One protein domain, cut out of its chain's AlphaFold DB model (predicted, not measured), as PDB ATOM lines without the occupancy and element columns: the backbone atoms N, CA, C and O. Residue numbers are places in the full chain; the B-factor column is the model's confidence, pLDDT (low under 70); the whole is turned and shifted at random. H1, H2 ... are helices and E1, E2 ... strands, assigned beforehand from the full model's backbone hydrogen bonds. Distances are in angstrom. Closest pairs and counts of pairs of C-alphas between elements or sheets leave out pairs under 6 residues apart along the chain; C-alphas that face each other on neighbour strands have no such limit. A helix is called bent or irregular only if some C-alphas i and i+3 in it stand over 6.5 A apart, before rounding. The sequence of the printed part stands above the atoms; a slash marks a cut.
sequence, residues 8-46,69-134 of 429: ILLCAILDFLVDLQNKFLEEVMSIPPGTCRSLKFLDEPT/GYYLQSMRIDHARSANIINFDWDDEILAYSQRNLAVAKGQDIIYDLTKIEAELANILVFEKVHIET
ATOM      1  N   ILE A   8     224.058 137.351 300.622       75.81
ATOM      2  CA  ILE A   8     223.280 138.598 300.539       75.81
ATOM      3  C   ILE A   8     224.207 139.816 300.628       75.81
ATOM      4  O   ILE A   8     223.975 140.803 299.937       75.81
ATOM      5  N   LEU A   9     225.295 139.741 301.408       80.56
ATOM      6  CA  LEU A   9     226.293 140.814 301.472       80.56
ATOM      7  C   LEU A   9     227.007 140.995 300.127       80.56
ATOM      8  O   LEU A   9     227.234 142.126 299.710       80.56
ATOM      9  N   LEU A  10     227.321 139.899 299.426       81.50
ATOM     10  CA  LEU A  10     227.913 139.958 298.086       81.50
ATOM     11  C   LEU A  10     226.931 140.528 297.055       81.50
ATOM     12  O   LEU A  10     227.343 141.352 296.241       81.50
ATOM     13  N   CYS A  11     225.649 140.155 297.118       80.62
ATOM     14  CA  CYS A  11     224.611 140.766 296.282       80.62
ATOM     15  C   CYS A  11     224.484 142.269 296.563       80.62
ATOM     16  O   CYS A  11     224.573 143.055 295.634       80.62
ATOM     17  N   ALA A  12     224.401 142.689 297.829       85.62
ATOM     18  CA  ALA A  12     224.280 144.103 298.191       85.62
ATOM     19  C   ALA A  12     225.508 144.944 297.787       85.62
ATOM     20  O   ALA A  12     225.360 146.091 297.370       85.62
ATOM     21  N   ILE A  13     226.723 144.383 297.882       88.88
ATOM     22  CA  ILE A  13     227.944 145.018 297.357       88.88
ATOM     23  C   ILE A  13     227.858 145.155 295.834       88.88
ATOM     24  O   ILE A  13     228.215 146.202 295.296       88.88
ATOM     25  N   LEU A  14     227.384 144.120 295.137       89.69
ATOM     26  CA  LEU A  14     227.242 144.148 293.687       89.69
ATOM     27  C   LEU A  14     226.206 145.178 293.238       89.69
ATOM     28  O   LEU A  14     226.515 145.992 292.373       89.69
ATOM     29  N   ASP A  15     225.024 145.173 293.855       89.19
ATOM     30  CA  ASP A  15     223.945 146.120 293.583       89.19
ATOM     31  C   ASP A  15     224.452 147.557 293.770       89.19
ATOM     32  O   ASP A  15     224.289 148.384 292.879       89.19
ATOM     33  N   PHE A  16     225.169 147.839 294.867       92.81
ATOM     34  CA  PHE A  16     225.778 149.149 295.124       92.81
ATOM     35  C   PHE A  16     226.806 149.570 294.059       92.81
ATOM     36  O   PHE A  16     226.803 150.724 293.625       92.81
ATOM     37  N   LEU A  17     227.690 148.662 293.633       93.25
ATOM     38  CA  LEU A  17     228.717 148.954 292.625       93.25
ATOM     39  C   LEU A  17     228.116 149.164 291.230       93.25
ATOM     40  O   LEU A  17     228.551 150.057 290.503       93.25
ATOM     41  N   VAL A  18     227.106 148.371 290.867       92.75
ATOM     42  CA  VAL A  18     226.380 148.532 289.604       92.75
ATOM     43  C   VAL A  18     225.592 149.840 289.602       92.75
ATOM     44  O   VAL A  18     225.700 150.606 288.647       92.75
ATOM     45  N   ASP A  19     224.878 150.147 290.686       93.19
ATOM     46  CA  ASP A  19     224.167 151.415 290.859       93.19
ATOM     47  C   ASP A  19     225.101 152.627 290.744       93.19
ATOM     48  O   ASP A  19     224.707 153.645 290.176       93.19
ATOM     49  N   LEU A  20     226.323 152.539 291.279       94.62
ATOM     50  CA  LEU A  20     227.321 153.607 291.196       94.62
ATOM     51  C   LEU A  20     227.761 153.857 289.743       94.62
ATOM     52  O   LEU A  20     227.787 155.008 289.308       94.62
ATOM     53  N   GLN A  21     228.056 152.795 288.983       93.62
ATOM     54  CA  GLN A  21     228.383 152.904 287.557       93.62
ATOM     55  C   GLN A  21     227.188 153.415 286.741       93.62
ATOM     56  O   GLN A  21     227.344 154.349 285.956       93.62
ATOM     57  N   ASN A  22     226.006 152.821 286.913       94.00
ATOM     58  CA  ASN A  22     224.828 153.165 286.121       94.00
ATOM     59  C   ASN A  22     224.407 154.622 286.364       94.00
ATOM     60  O   ASN A  22     224.213 155.340 285.389       94.00
ATOM     61  N   LYS A  23     224.381 155.106 287.616       94.38
ATOM     62  CA  LYS A  23     224.071 156.518 287.927       94.38
ATOM     63  C   LYS A  23     225.084 157.486 287.322       94.38
ATOM     64  O   LYS A  23     224.682 158.489 286.746       94.38
ATOM     65  N   PHE A  24     226.380 157.178 287.387       94.12
ATOM     66  CA  PHE A  24     227.401 158.000 286.730       94.12
ATOM     67  C   PHE A  24     227.183 158.066 285.209       94.12
ATOM     68  O   PHE A  24     227.240 159.144 284.618       94.12
ATOM     69  N   LEU A  25     226.888 156.932 284.567       92.06
ATOM     70  CA  LEU A  25     226.602 156.902 283.133       92.06
ATOM     71  C   LEU A  25     225.301 157.654 282.797       92.06
ATOM     72  O   LEU A  25     225.289 158.409 281.831       92.06
ATOM     73  N   GLU A  26     224.241 157.528 283.598       90.62
ATOM     74  CA  GLU A  26     222.996 158.303 283.460       90.62
ATOM     75  C   GLU A  26     223.225 159.818 283.602       90.62
ATOM     76  O   GLU A  26     222.708 160.597 282.799       90.62
ATOM     77  N   GLU A  27     224.042 160.249 284.568       90.75
ATOM     78  CA  GLU A  27     224.442 161.652 284.729       90.75
ATOM     79  C   GLU A  27     225.193 162.162 283.488       90.75
ATOM     80  O   GLU A  27     224.876 163.241 282.982       90.75
ATOM     81  N   VAL A  28     226.108 161.367 282.924       88.56
ATOM     82  CA  VAL A  28     226.791 161.688 281.658       88.56
ATOM     83  C   VAL A  28     225.808 161.739 280.478       88.56
ATOM     84  O   VAL A  28     225.903 162.643 279.648       88.56
ATOM     85  N   MET A  29     224.826 160.834 280.409       83.94
ATOM     86  CA  MET A  29     223.765 160.854 279.388       83.94
ATOM     87  C   MET A  29     222.821 162.060 279.519       83.94
ATOM     88  O   MET A  29     222.198 162.452 278.532       83.94
ATOM     89  N   SER A  30     222.721 162.673 280.703       86.38
ATOM     90  CA  SER A  30     221.915 163.884 280.920       86.38
ATOM     91  C   SER A  30     222.532 165.156 280.315       86.38
ATOM     92  O   SER A  30     221.836 166.162 280.145       86.38
ATOM     93  N   ILE A  31     223.822 165.119 279.957       85.75
ATOM     94  CA  ILE A  31     224.531 166.228 279.310       85.75
ATOM     95  C   ILE A  31     223.984 166.398 277.879       85.75
ATOM     96  O   ILE A  31     224.034 165.450 277.096       85.75
ATOM     97  N   PRO A  32     223.479 167.583 277.478       80.50
ATOM     98  CA  PRO A  32     222.874 167.743 276.157       80.50
ATOM     99  C   PRO A  32     223.885 167.516 275.014       80.50
ATOM    100  O   PRO A  32     224.968 168.120 275.046       80.50
ATOM    101  N   PRO A  33     223.539 166.736 273.969       76.75
ATOM    102  CA  PRO A  33     224.414 166.506 272.821       76.75
ATOM    103  C   PRO A  33     224.947 167.802 272.199       76.75
ATOM    104  O   PRO A  33     224.252 168.816 272.105       76.75
ATOM    105  N   GLY A  34     226.216 167.783 271.791       72.62
ATOM    106  CA  GLY A  34     226.912 168.943 271.227       72.62
ATOM    107  C   GLY A  34     227.388 170.005 272.233       72.62
ATOM    108  O   GLY A  34     228.127 170.902 271.825       72.62
ATOM    109  N   THR A  35     227.039 169.916 273.526       80.69
ATOM    110  CA  THR A  35     227.600 170.820 274.557       80.69
ATOM    111  C   THR A  35     229.010 170.411 274.986       80.69
ATOM    112  O   THR A  35     229.888 171.265 275.108       80.69
ATOM    113  N   CYS A  36     229.253 169.107 275.137       80.75
ATOM    114  CA  CYS A  36     230.552 168.531 275.464       80.75
ATOM    115  C   CYS A  36     231.197 167.917 274.209       80.75
ATOM    116  O   CYS A  36     230.618 167.050 273.555       80.75
ATOM    117  N   ARG A  37     232.417 168.353 273.861       82.44
ATOM    118  CA  ARG A  37     233.163 167.806 272.706       82.44
ATOM    119  C   ARG A  37     233.766 166.433 272.994       82.44
ATOM    120  O   ARG A  37     233.964 165.657 272.063       82.44
ATOM    121  N   SER A  38     234.052 166.161 274.262       84.88
ATOM    122  CA  SER A  38     234.695 164.940 274.745       84.88
ATOM    123  C   SER A  38     233.796 163.712 274.585       84.88
ATOM    124  O   SER A  38     234.286 162.636 274.268       84.88
ATOM    125  N   LEU A  39     232.475 163.888 274.687       83.81
ATOM    126  CA  LEU A  39     231.470 162.823 274.566       83.81
ATOM    127  C   LEU A  39     231.004 162.557 273.123       83.81
ATOM    128  O   LEU A  39     230.083 161.776 272.908       83.81
ATOM    129  N   LYS A  40     231.631 163.166 272.106       81.50
ATOM    130  CA  LYS A  40     231.213 163.049 270.693       81.50
ATOM    131  C   LYS A  40     231.159 161.600 270.168       81.50
ATOM    132  O   LYS A  40     230.457 161.316 269.204       81.50
ATOM    133  N   PHE A  41     231.890 160.670 270.782       80.88
ATOM    134  CA  PHE A  41     231.839 159.247 270.423       80.88
ATOM    135  C   PHE A  41     230.523 158.547 270.821       80.88
ATOM    136  O   PHE A  41     230.294 157.425 270.379       80.88
ATOM    137  N   LEU A  42     229.682 159.191 271.639       77.19
ATOM    138  CA  LEU A  42     228.364 158.705 272.060       77.19
ATOM    139  C   LEU A  42     227.223 159.248 271.189       77.19
ATOM    140  O   LEU A  42     226.090 158.788 271.338       77.19
ATOM    141  N   ASP A  43     227.484 160.236 270.323       75.44
ATOM    142  CA  ASP A  43     226.486 160.746 269.375       75.44
ATOM    143  C   ASP A  43     225.976 159.580 268.507       75.44
ATOM    144  O   ASP A  43     226.775 158.766 268.035       75.44
ATOM    145  N   GLU A  44     224.658 159.496 268.274       62.81
ATOM    146  CA  GLU A  44     224.067 158.439 267.440       62.81
ATOM    147  C   GLU A  44     224.824 158.301 266.105       62.81
ATOM    148  O   GLU A  44     224.952 159.284 265.360       62.81
ATOM    149  N   PRO A  45     225.309 157.094 265.747       57.56
ATOM    150  CA  PRO A  45     225.975 156.898 264.474       57.56
ATOM    151  C   PRO A  45     224.947 157.087 263.359       57.56
ATOM    152  O   PRO A  45     224.085 156.236 263.130       57.56
ATOM    153  N   THR A  46     225.057 158.208 262.646       44.09
ATOM    154  CA  THR A  46     224.237 158.553 261.479       44.09
ATOM    155  C   THR A  46     224.581 157.650 260.291       44.09
ATOM    156  O   THR A  46     225.171 158.062 259.292       44.09
ATOM    157  N   GLY A  69     219.721 161.803 271.041       60.75
ATOM    158  CA  GLY A  69     220.320 161.563 272.354       60.75
ATOM    159  C   GLY A  69     221.625 160.780 272.191       60.75
ATOM    160  O   GLY A  69     221.912 160.279 271.104       60.75
ATOM    161  N   TYR A  70     222.422 160.680 273.251       68.44
ATOM    162  CA  TYR A  70     223.580 159.787 273.270       68.44
ATOM    163  C   TYR A  70     223.134 158.312 273.288       68.44
ATOM    164  O   TYR A  70     222.145 157.973 273.941       68.44
ATOM    165  N   TYR A  71     223.859 157.426 272.596       72.12
ATOM    166  CA  TYR A  71     223.587 155.984 272.602       72.12
ATOM    167  C   TYR A  71     224.518 155.253 273.577       72.12
ATOM    168  O   TYR A  71     225.712 155.099 273.317       72.12
ATOM    169  N   LEU A  72     223.954 154.746 274.676       81.00
ATOM    170  CA  LEU A  72     224.642 153.859 275.612       81.00
ATOM    171  C   LEU A  72     224.209 152.411 275.362       81.00
ATOM    172  O   LEU A  72     223.020 152.097 275.367       81.00
ATOM    173  N   GLN A  73     225.172 151.514 275.149       85.25
ATOM    174  CA  GLN A  73     224.876 150.088 275.046       85.25
ATOM    175  C   GLN A  73     224.492 149.535 276.422       85.25
ATOM    176  O   GLN A  73     225.216 149.732 277.396       85.25
ATOM    177  N   SER A  74     223.406 148.769 276.480       88.38
ATOM    178  CA  SER A  74     223.013 148.016 277.673       88.38
ATOM    179  C   SER A  74     223.445 146.548 277.580       88.38
ATOM    180  O   SER A  74     223.503 145.972 276.486       88.38
ATOM    181  N   MET A  75     223.808 145.940 278.712       89.19
ATOM    182  CA  MET A  75     224.308 144.564 278.769       89.19
ATOM    183  C   MET A  75     224.092 143.930 280.149       89.19
ATOM    184  O   MET A  75     224.253 144.581 281.175       89.19
ATOM    185  N   ARG A  76     223.812 142.625 280.199       87.50
ATOM    186  CA  ARG A  76     223.831 141.870 281.463       87.50
ATOM    187  C   ARG A  76     225.253 141.668 281.986       87.50
ATOM    188  O   ARG A  76     226.181 141.426 281.211       87.50
ATOM    189  N   ILE A  77     225.401 141.634 283.308       86.25
ATOM    190  CA  ILE A  77     226.704 141.472 283.967       86.25
ATOM    191  C   ILE A  77     227.421 140.149 283.640       86.25
ATOM    192  O   ILE A  77     228.646 140.103 283.624       86.25
ATOM    193  N   ASP A  78     226.690 139.079 283.309       80.56
ATOM    194  CA  ASP A  78     227.272 137.782 282.935       80.56
ATOM    195  C   ASP A  78     227.891 137.758 281.525       80.56
ATOM    196  O   ASP A  78     228.624 136.827 281.185       80.56
ATOM    197  N   HIS A  79     227.618 138.786 280.716       85.38
ATOM    198  CA  HIS A  79     228.215 139.005 279.397       85.38
ATOM    199  C   HIS A  79     229.255 140.139 279.384       85.38
ATOM    200  O   HIS A  79     230.014 140.252 278.416       85.38
ATOM    201  N   ALA A  80     229.306 140.961 280.438       87.12
ATOM    202  CA  ALA A  80     230.206 142.103 280.544       87.12
ATOM    203  C   ALA A  80     231.684 141.676 280.584       87.12
ATOM    204  O   ALA A  80     232.059 140.669 281.189       87.12
ATOM    205  N   ARG A  81     232.547 142.472 279.947       88.19
ATOM    206  CA  ARG A  81     234.010 142.332 280.008       88.19
ATOM    207  C   ARG A  81     234.597 143.443 280.871       88.19
ATOM    208  O   ARG A  81     233.967 144.478 281.060       88.19
ATOM    209  N   SER A  82     235.845 143.284 281.309       86.88
ATOM    210  CA  SER A  82     236.552 144.290 282.119       86.88
ATOM    211  C   SER A  82     236.565 145.692 281.493       86.88
ATOM    212  O   SER A  82     236.477 146.669 282.219       86.88
ATOM    213  N   ALA A  83     236.610 145.802 280.159       87.56
ATOM    214  CA  ALA A  83     236.557 147.086 279.448       87.56
ATOM    215  C   ALA A  83     235.197 147.811 279.554       87.56
ATOM    216  O   ALA A  83     235.146 149.035 279.424       87.56
ATOM    217  N   ASN A  84     234.112 147.064 279.804       89.94
ATOM    218  CA  ASN A  84     232.744 147.578 279.907       89.94
ATOM    219  C   ASN A  84     232.385 148.075 281.319       89.94
ATOM    220  O   ASN A  84     231.333 148.688 281.504       89.94
ATOM    221  N   ILE A  85     233.245 147.800 282.302       91.88
ATOM    222  CA  ILE A  85     233.101 148.216 283.698       91.88
ATOM    223  C   ILE A  85     234.020 149.416 283.936       91.88
ATOM    224  O   ILE A  85     235.131 149.475 283.402       91.88
ATOM    225  N   ILE A  86     233.565 150.394 284.716       91.94
ATOM    226  CA  ILE A  86     234.395 151.532 285.112       91.94
ATOM    227  C   ILE A  86     235.379 151.051 286.180       91.94
ATOM    228  O   ILE A  86     235.000 150.787 287.318       91.94
ATOM    229  N   ASN A  87     236.651 150.943 285.804       89.75
ATOM    230  CA  ASN A  87     237.757 150.697 286.720       89.75
ATOM    231  C   ASN A  87     238.775 151.825 286.552       89.75
ATOM    232  O   ASN A  87     239.443 151.899 285.520       89.75
ATOM    233  N   PHE A  88     238.850 152.712 287.541       87.56
ATOM    234  CA  PHE A  88     239.666 153.919 287.500       87.56
ATOM    235  C   PHE A  88     240.436 154.085 288.805       87.56
ATOM    236  O   PHE A  88     239.837 154.284 289.861       87.56
ATOM    237  N   ASP A  89     241.759 154.053 288.689       88.19
ATOM    238  CA  ASP A  89     242.685 154.502 289.719       88.19
ATOM    239  C   ASP A  89     243.182 155.903 289.338       88.19
ATOM    240  O   ASP A  89     243.396 156.192 288.158       88.19
ATOM    241  N   TRP A  90     243.339 156.790 290.324       85.19
ATOM    242  CA  TRP A  90     243.798 158.157 290.073       85.19
ATOM    243  C   TRP A  90     245.267 158.178 289.633       85.19
ATOM    244  O   TRP A  90     246.131 157.651 290.335       85.19
ATOM    245  N   ASP A  91     245.537 158.860 288.521       85.88
ATOM    246  CA  ASP A  91     246.880 159.098 287.995       85.88
ATOM    247  C   ASP A  91     247.144 160.607 287.869       85.88
ATOM    248  O   ASP A  91     246.380 161.344 287.237       85.88
ATOM    249  N   ASP A  92     248.248 161.073 288.455       85.69
ATOM    250  CA  ASP A  92     248.680 162.469 288.374       85.69
ATOM    251  C   ASP A  92     249.112 162.866 286.947       85.69
ATOM    252  O   ASP A  92     249.123 164.060 286.628       85.69
ATOM    253  N   GLU A  93     249.393 161.905 286.051       85.62
ATOM    254  CA  GLU A  93     249.629 162.172 284.624       85.62
ATOM    255  C   GLU A  93     248.423 162.849 283.942       85.62
ATOM    256  O   GLU A  93     248.605 163.632 283.008       85.62
ATOM    257  N   ILE A  94     247.202 162.687 284.467       82.69
ATOM    258  CA  ILE A  94     246.003 163.410 283.998       82.69
ATOM    259  C   ILE A  94     246.190 164.935 284.135       82.69
ATOM    260  O   ILE A  94     245.701 165.711 283.311       82.69
ATOM    261  N   LEU A  95     246.956 165.394 285.132       85.06
ATOM    262  CA  LEU A  95     247.261 166.811 285.353       85.06
ATOM    263  C   LEU A  95     248.451 167.326 284.518       85.06
ATOM    264  O   LEU A  95     248.759 168.522 284.576       85.06
ATOM    265  N   ALA A  96     249.088 166.481 283.696       85.31
ATOM    266  CA  ALA A  96     250.157 166.891 282.776       85.31
ATOM    267  C   ALA A  96     249.681 167.919 281.732       85.31
ATOM    268  O   ALA A  96     250.475 168.705 281.213       85.31
ATOM    269  N   TYR A  97     248.370 167.993 281.482       84.06
ATOM    270  CA  TYR A  97     247.720 169.022 280.670       84.06
ATOM    271  C   TYR A  97     247.584 170.375 281.399       84.06
ATOM    272  O   TYR A  97     246.565 171.061 281.300       84.06
ATOM    273  N   SER A  98     248.627 170.787 282.122       85.50
ATOM    274  CA  SER A  98     248.708 172.059 282.844       85.50
ATOM    275  C   SER A  98     249.911 172.895 282.397       85.50
ATOM    276  O   SER A  98     250.950 172.382 281.982       85.50
ATOM    277  N   GLN A  99     249.765 174.220 282.426       83.62
ATOM    278  CA  GLN A  99     250.786 175.175 281.986       83.62
ATOM    279  C   GLN A  99     250.867 176.363 282.945       83.62
ATOM    280  O   GLN A  99     249.867 176.783 283.523       83.62
ATOM    281  N   ARG A 100     252.056 176.956 283.096       83.88
ATOM    282  CA  ARG A 100     252.205 178.224 283.827       83.88
ATOM    283  C   ARG A 100     251.640 179.379 283.007       83.88
ATOM    284  O   ARG A 100     251.888 179.476 281.806       83.88
ATOM    285  N   ASN A 101     250.938 180.291 283.668       83.69
ATOM    286  CA  ASN A 101     250.395 181.485 283.040       83.69
ATOM    287  C   ASN A 101     251.519 182.434 282.588       83.69
ATOM    288  O   ASN A 101     252.225 183.021 283.407       83.69
ATOM    289  N   LEU A 102     251.672 182.605 281.274       82.62
ATOM    290  CA  LEU A 102     252.728 183.432 280.674       82.62
ATOM    291  C   LEU A 102     252.429 184.945 280.707       82.62
ATOM    292  O   LEU A 102     253.237 185.740 280.230       82.62
ATOM    293  N   ALA A 103     251.282 185.368 281.253       84.56
ATOM    294  CA  ALA A 103     250.958 186.783 281.393       84.56
ATOM    295  C   ALA A 103     251.876 187.493 282.409       84.56
ATOM    296  O   ALA A 103     252.330 186.916 283.401       84.56
ATOM    297  N   VAL A 104     252.118 188.788 282.177       83.69
ATOM    298  CA  VAL A 104     252.970 189.627 283.035       83.69
ATOM    299  C   VAL A 104     252.495 189.558 284.492       83.69
ATOM    300  O   VAL A 104     251.312 189.728 284.775       83.69
ATOM    301  N   ALA A 105     253.440 189.306 285.404       80.44
ATOM    302  CA  ALA A 105     253.228 189.119 286.843       80.44
ATOM    303  C   ALA A 105     252.345 187.918 287.265       80.44
ATOM    304  O   ALA A 105     252.019 187.813 288.444       80.44
ATOM    305  N   LYS A 106     252.016 186.980 286.360       80.94
ATOM    306  CA  LYS A 106     251.182 185.796 286.660       80.94
ATOM    307  C   LYS A 106     251.899 184.442 286.606       80.94
ATOM    308  O   LYS A 106     251.263 183.413 286.776       80.94
ATOM    309  N   GLY A 107     253.225 184.409 286.451       76.50
ATOM    310  CA  GLY A 107     254.015 183.178 286.237       76.50
ATOM    311  C   GLY A 107     253.993 182.095 287.334       76.50
ATOM    312  O   GLY A 107     254.666 181.073 287.171       76.50
ATOM    313  N   GLN A 108     253.270 182.300 288.440       81.19
ATOM    314  CA  GLN A 108     252.995 181.276 289.460       81.19
ATOM    315  C   GLN A 108     251.585 180.672 289.348       81.19
ATOM    316  O   GLN A 108     251.348 179.617 289.930       81.19
ATOM    317  N   ASP A 109     250.674 181.285 288.587       85.69
ATOM    318  CA  ASP A 109     249.349 180.726 288.322       85.69
ATOM    319  C   ASP A 109     249.495 179.508 287.394       85.69
ATOM    320  O   ASP A 109     250.164 179.579 286.355       85.69
ATOM    321  N   ILE A 110     248.838 178.401 287.743       85.19
ATOM    322  CA  ILE A 110     248.727 177.209 286.896       85.19
ATOM    323  C   ILE A 110     247.382 177.263 286.166       85.19
ATOM    324  O   ILE A 110     246.336 177.453 286.784       85.19
ATOM    325  N   ILE A 111     247.416 177.100 284.846       86.06
ATOM    326  CA  ILE A 111     246.244 176.994 283.976       86.06
ATOM    327  C   ILE A 111     246.133 175.537 283.527       86.06
ATOM    328  O   ILE A 111     247.072 174.996 282.945       86.06
ATOM    329  N   TYR A 112     244.983 174.919 283.778       88.31
ATOM    330  CA  TYR A 112     244.670 173.561 283.336       88.31
ATOM    331  C   TYR A 112     243.894 173.599 282.016       88.31
ATOM    332  O   TYR A 112     242.928 174.353 281.881       88.31
ATOM    333  N   ASP A 113     244.283 172.764 281.054       88.44
ATOM    334  CA  ASP A 113     243.508 172.506 279.841       88.44
ATOM    335  C   ASP A 113     242.381 171.519 280.177       88.44
ATOM    336  O   ASP A 113     242.456 170.318 279.915       88.44
ATOM    337  N   LEU A 114     241.331 172.048 280.816       89.25
ATOM    338  CA  LEU A 114     240.179 171.268 281.271       89.25
ATOM    339  C   LEU A 114     239.507 170.489 280.132       89.25
ATOM    340  O   LEU A 114     238.922 169.448 280.390       89.25
ATOM    341  N   THR A 115     239.614 170.946 278.877       86.88
ATOM    342  CA  THR A 115     239.047 170.237 277.718       86.88
ATOM    343  C   THR A 115     239.826 168.964 277.394       86.88
ATOM    344  O   THR A 115     239.218 167.956 277.049       86.88
ATOM    345  N   LYS A 116     241.161 168.966 277.523       87.50
ATOM    346  CA  LYS A 116     241.951 167.730 277.379       87.50
ATOM    347  C   LYS A 116     241.751 166.781 278.551       87.50
ATOM    348  O   LYS A 116     241.574 165.592 278.328       87.50
ATOM    349  N   ILE A 117     241.723 167.314 279.772       89.38
ATOM    350  CA  ILE A 117     241.466 166.521 280.983       89.38
ATOM    351  C   ILE A 117     240.092 165.836 280.887       89.38
ATOM    352  O   ILE A 117     239.987 164.637 281.121       89.38
ATOM    353  N   GLU A 118     239.054 166.564 280.462       91.06
ATOM    354  CA  GLU A 118     237.718 166.010 280.204       91.06
ATOM    355  C   GLU A 118     237.728 164.943 279.093       91.06
ATOM    356  O   GLU A 118     237.070 163.917 279.239       91.06
ATOM    357  N   ALA A 119     238.491 165.139 278.012       88.25
ATOM    358  CA  ALA A 119     238.590 164.174 276.915       88.25
ATOM    359  C   ALA A 119     239.235 162.844 277.334       88.25
ATOM    360  O   ALA A 119     238.721 161.781 276.986       88.25
ATOM    361  N   GLU A 120     240.317 162.890 278.114       89.12
ATOM    362  CA  GLU A 120     240.969 161.689 278.653       89.12
ATOM    363  C   GLU A 120     240.065 160.979 279.667       89.12
ATOM    364  O   GLU A 120     239.859 159.769 279.580       89.12
ATOM    365  N   LEU A 121     239.441 161.731 280.581       90.94
ATOM    366  CA  LEU A 121     238.494 161.174 281.548       90.94
ATOM    367  C   LEU A 121     237.274 160.547 280.856       90.94
ATOM    368  O   LEU A 121     236.864 159.459 281.244       90.94
ATOM    369  N   ALA A 122     236.727 161.156 279.800       90.25
ATOM    370  CA  ALA A 122     235.646 160.561 279.011       90.25
ATOM    371  C   ALA A 122     236.092 159.262 278.310       90.25
ATOM    372  O   ALA A 122     235.351 158.276 278.293       90.25
ATOM    373  N   ASN A 123     237.318 159.228 277.782       88.12
ATOM    374  CA  ASN A 123     237.893 158.035 277.162       88.12
ATOM    375  C   ASN A 123     238.137 156.893 278.170       88.12
ATOM    376  O   ASN A 123     237.983 155.723 277.834       88.12
ATOM    377  N   ILE A 124     238.465 157.199 279.427       88.12
ATOM    378  CA  ILE A 124     238.677 156.176 280.464       88.12
ATOM    379  C   ILE A 124     237.342 155.722 281.086       88.12
ATOM    380  O   ILE A 124     237.063 154.522 281.184       88.12
ATOM    381  N   LEU A 125     236.505 156.682 281.491       91.50
ATOM    382  CA  LEU A 125     235.320 156.472 282.331       91.50
ATOM    383  C   LEU A 125     234.028 156.198 281.555       91.50
ATOM    384  O   LEU A 125     233.067 155.744 282.168       91.50
ATOM    385  N   VAL A 126     233.967 156.486 280.250       90.62
ATOM    386  CA  VAL A 126     232.711 156.423 279.471       90.62
ATOM    387  C   VAL A 126     232.856 155.620 278.172       90.62
ATOM    388  O   VAL A 126     231.942 154.881 277.809       90.62
ATOM    389  N   PHE A 127     233.999 155.687 277.482       87.62
ATOM    390  CA  PHE A 127     234.217 154.918 276.248       87.62
ATOM    391  C   PHE A 127     234.120 153.398 276.482       87.62
ATOM    392  O   PHE A 127     234.662 152.865 277.454       87.62
ATOM    393  N   GLU A 128     233.387 152.708 275.599       87.19
ATOM    394  CA  GLU A 128     233.032 151.273 275.666       87.19
ATOM    395  C   GLU A 128     232.350 150.791 276.968       87.19
ATOM    396  O   GLU A 128     232.139 149.585 277.153       87.19
ATOM    397  N   LYS A 129     231.950 151.702 277.863       91.44
ATOM    398  CA  LYS A 129     231.180 151.359 279.063       91.44
ATOM    399  C   LYS A 129     229.731 151.060 278.702       91.44
ATOM    400  O   LYS A 129     229.202 151.562 277.712       91.44
ATOM    401  N   VAL A 130     229.111 150.205 279.508       91.38
ATOM    402  CA  VAL A 130     227.738 149.741 279.287       91.38
ATOM    403  C   VAL A 130     226.874 150.033 280.500       91.38
ATOM    404  O   VAL A 130     227.344 149.967 281.638       91.38
ATOM    405  N   HIS A 131     225.596 150.302 280.252       91.06
ATOM    406  CA  HIS A 131     224.585 150.229 281.296       91.06
ATOM    407  C   HIS A 131     224.372 148.756 281.668       91.06
ATOM    408  O   HIS A 131     224.071 147.929 280.800       91.06
ATOM    409  N   ILE A 132     224.535 148.409 282.942       91.88
ATOM    410  CA  ILE A 132     224.378 147.027 283.401       91.88
ATOM    411  C   ILE A 132     222.900 146.768 283.708       91.88
ATOM    412  O   ILE A 132     222.307 147.438 284.550       91.88
ATOM    413  N   GLU A 133     222.300 145.797 283.022       89.50
ATOM    414  CA  GLU A 133     220.883 145.437 283.171       89.50
ATOM    415  C   GLU A 133     220.657 144.330 284.210       89.50
ATOM    416  O   GLU A 133     221.468 143.405 284.348       89.50
ATOM    417  N   THR A 134     219.506 144.382 284.888       84.81
ATOM    418  CA  THR A 134     218.981 143.273 285.700       84.81
ATOM    419  C   THR A 134     218.516 142.111 284.811       84.81
ATOM    420  O   THR A 134     218.390 142.237 283.591       84.81
TER     421      THR A 134
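AT A GLANCE: This is residues 8 to 46 and 69 to 134 of the 429 residues of an uncharacterized protein of Rhizophagus irregularis (strain DAOM 181602 / DAOM 197198 / MUCL 43194) (UniProt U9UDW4). This is a long, loose model with a short strand hairpin, E2 and E3, at one end and a long helix, H1, beside a two-strand pair, E1 and E4, at the other; helix H3 lies between the two ends, and the short helix H2 stands near the foot of the hairpin. The first residues of H1, 8 to 14, stick out, and the long link of residues 77 to 91 runs from the strand pair to H2. The printed part has 105 residues, with three named helices and four named strands in the order H1 E1 H2 E2 E3 H3 E4; E1 and E4 are parallel, E2 and E3 antiparallel. The class is mixed, helices and strands, with under half of the residues in named elements. The whole is loose, with a radius of gyration of the C-alphas of 17.5 A and spans of 60 by 39 by 20 A, only just flat.

IN THESE COORDINATES: H1 is residues 8 to 29, 30.7 A long, and begins at C-alpha 8 at (223.280, 138.598, 300.539). After the cut comes E1, residues 74 to 76. H2 is residues 92 to 96, with C-alpha 92 at (248.680, 162.469, 288.374). E2 is residues 98 to 100 and E3 residues 110 to 112. H3 is residues 114 to 125, 15.6 A long. E4, residues 131 to 133, ends at C-alpha 133 at (220.883, 145.437, 283.171).

HOW THE PARTS SIT: The closest C-alphas of H1 and E4, those of Asn 22 and His 131, are 5.7 A apart. E1 and E4 are parallel neighbours at 43 degrees, with N 75 and O 131 within hydrogen-bond range at 2.9 A. H2 and H3 only just touch, with 3 pairs of C-alphas within 8 A; the closest are those of Ile 94 and Ile 117, 6.3 A, and H3 takes part with residues 117 to 120 alone. E2 and E3 form an antiparallel hairpin at 149 degrees, with N 111 and O 99 2.8 A apart, within hydrogen-bond range. H1 and H3 are apart. In H1 and H3 every O i to N i+4 pair is within hydrogen-bond range; in H2 it is 0 of 1, with 2 of 2 O i to N i+3 pairs within range.

THE WHOLE: The two C-alphas farthest apart, those of Ile 8 and Val 104, are 61.6 A apart. Residues 47 to 68 are not printed, and C-alphas 46 and 69 are 11.9 A apart across the cut. The link from E1 to H2, 15 residues, is long. The mean pLDDT of the printed part is 85.0, and residues 44 to 46 and 69 to 70 are under 70.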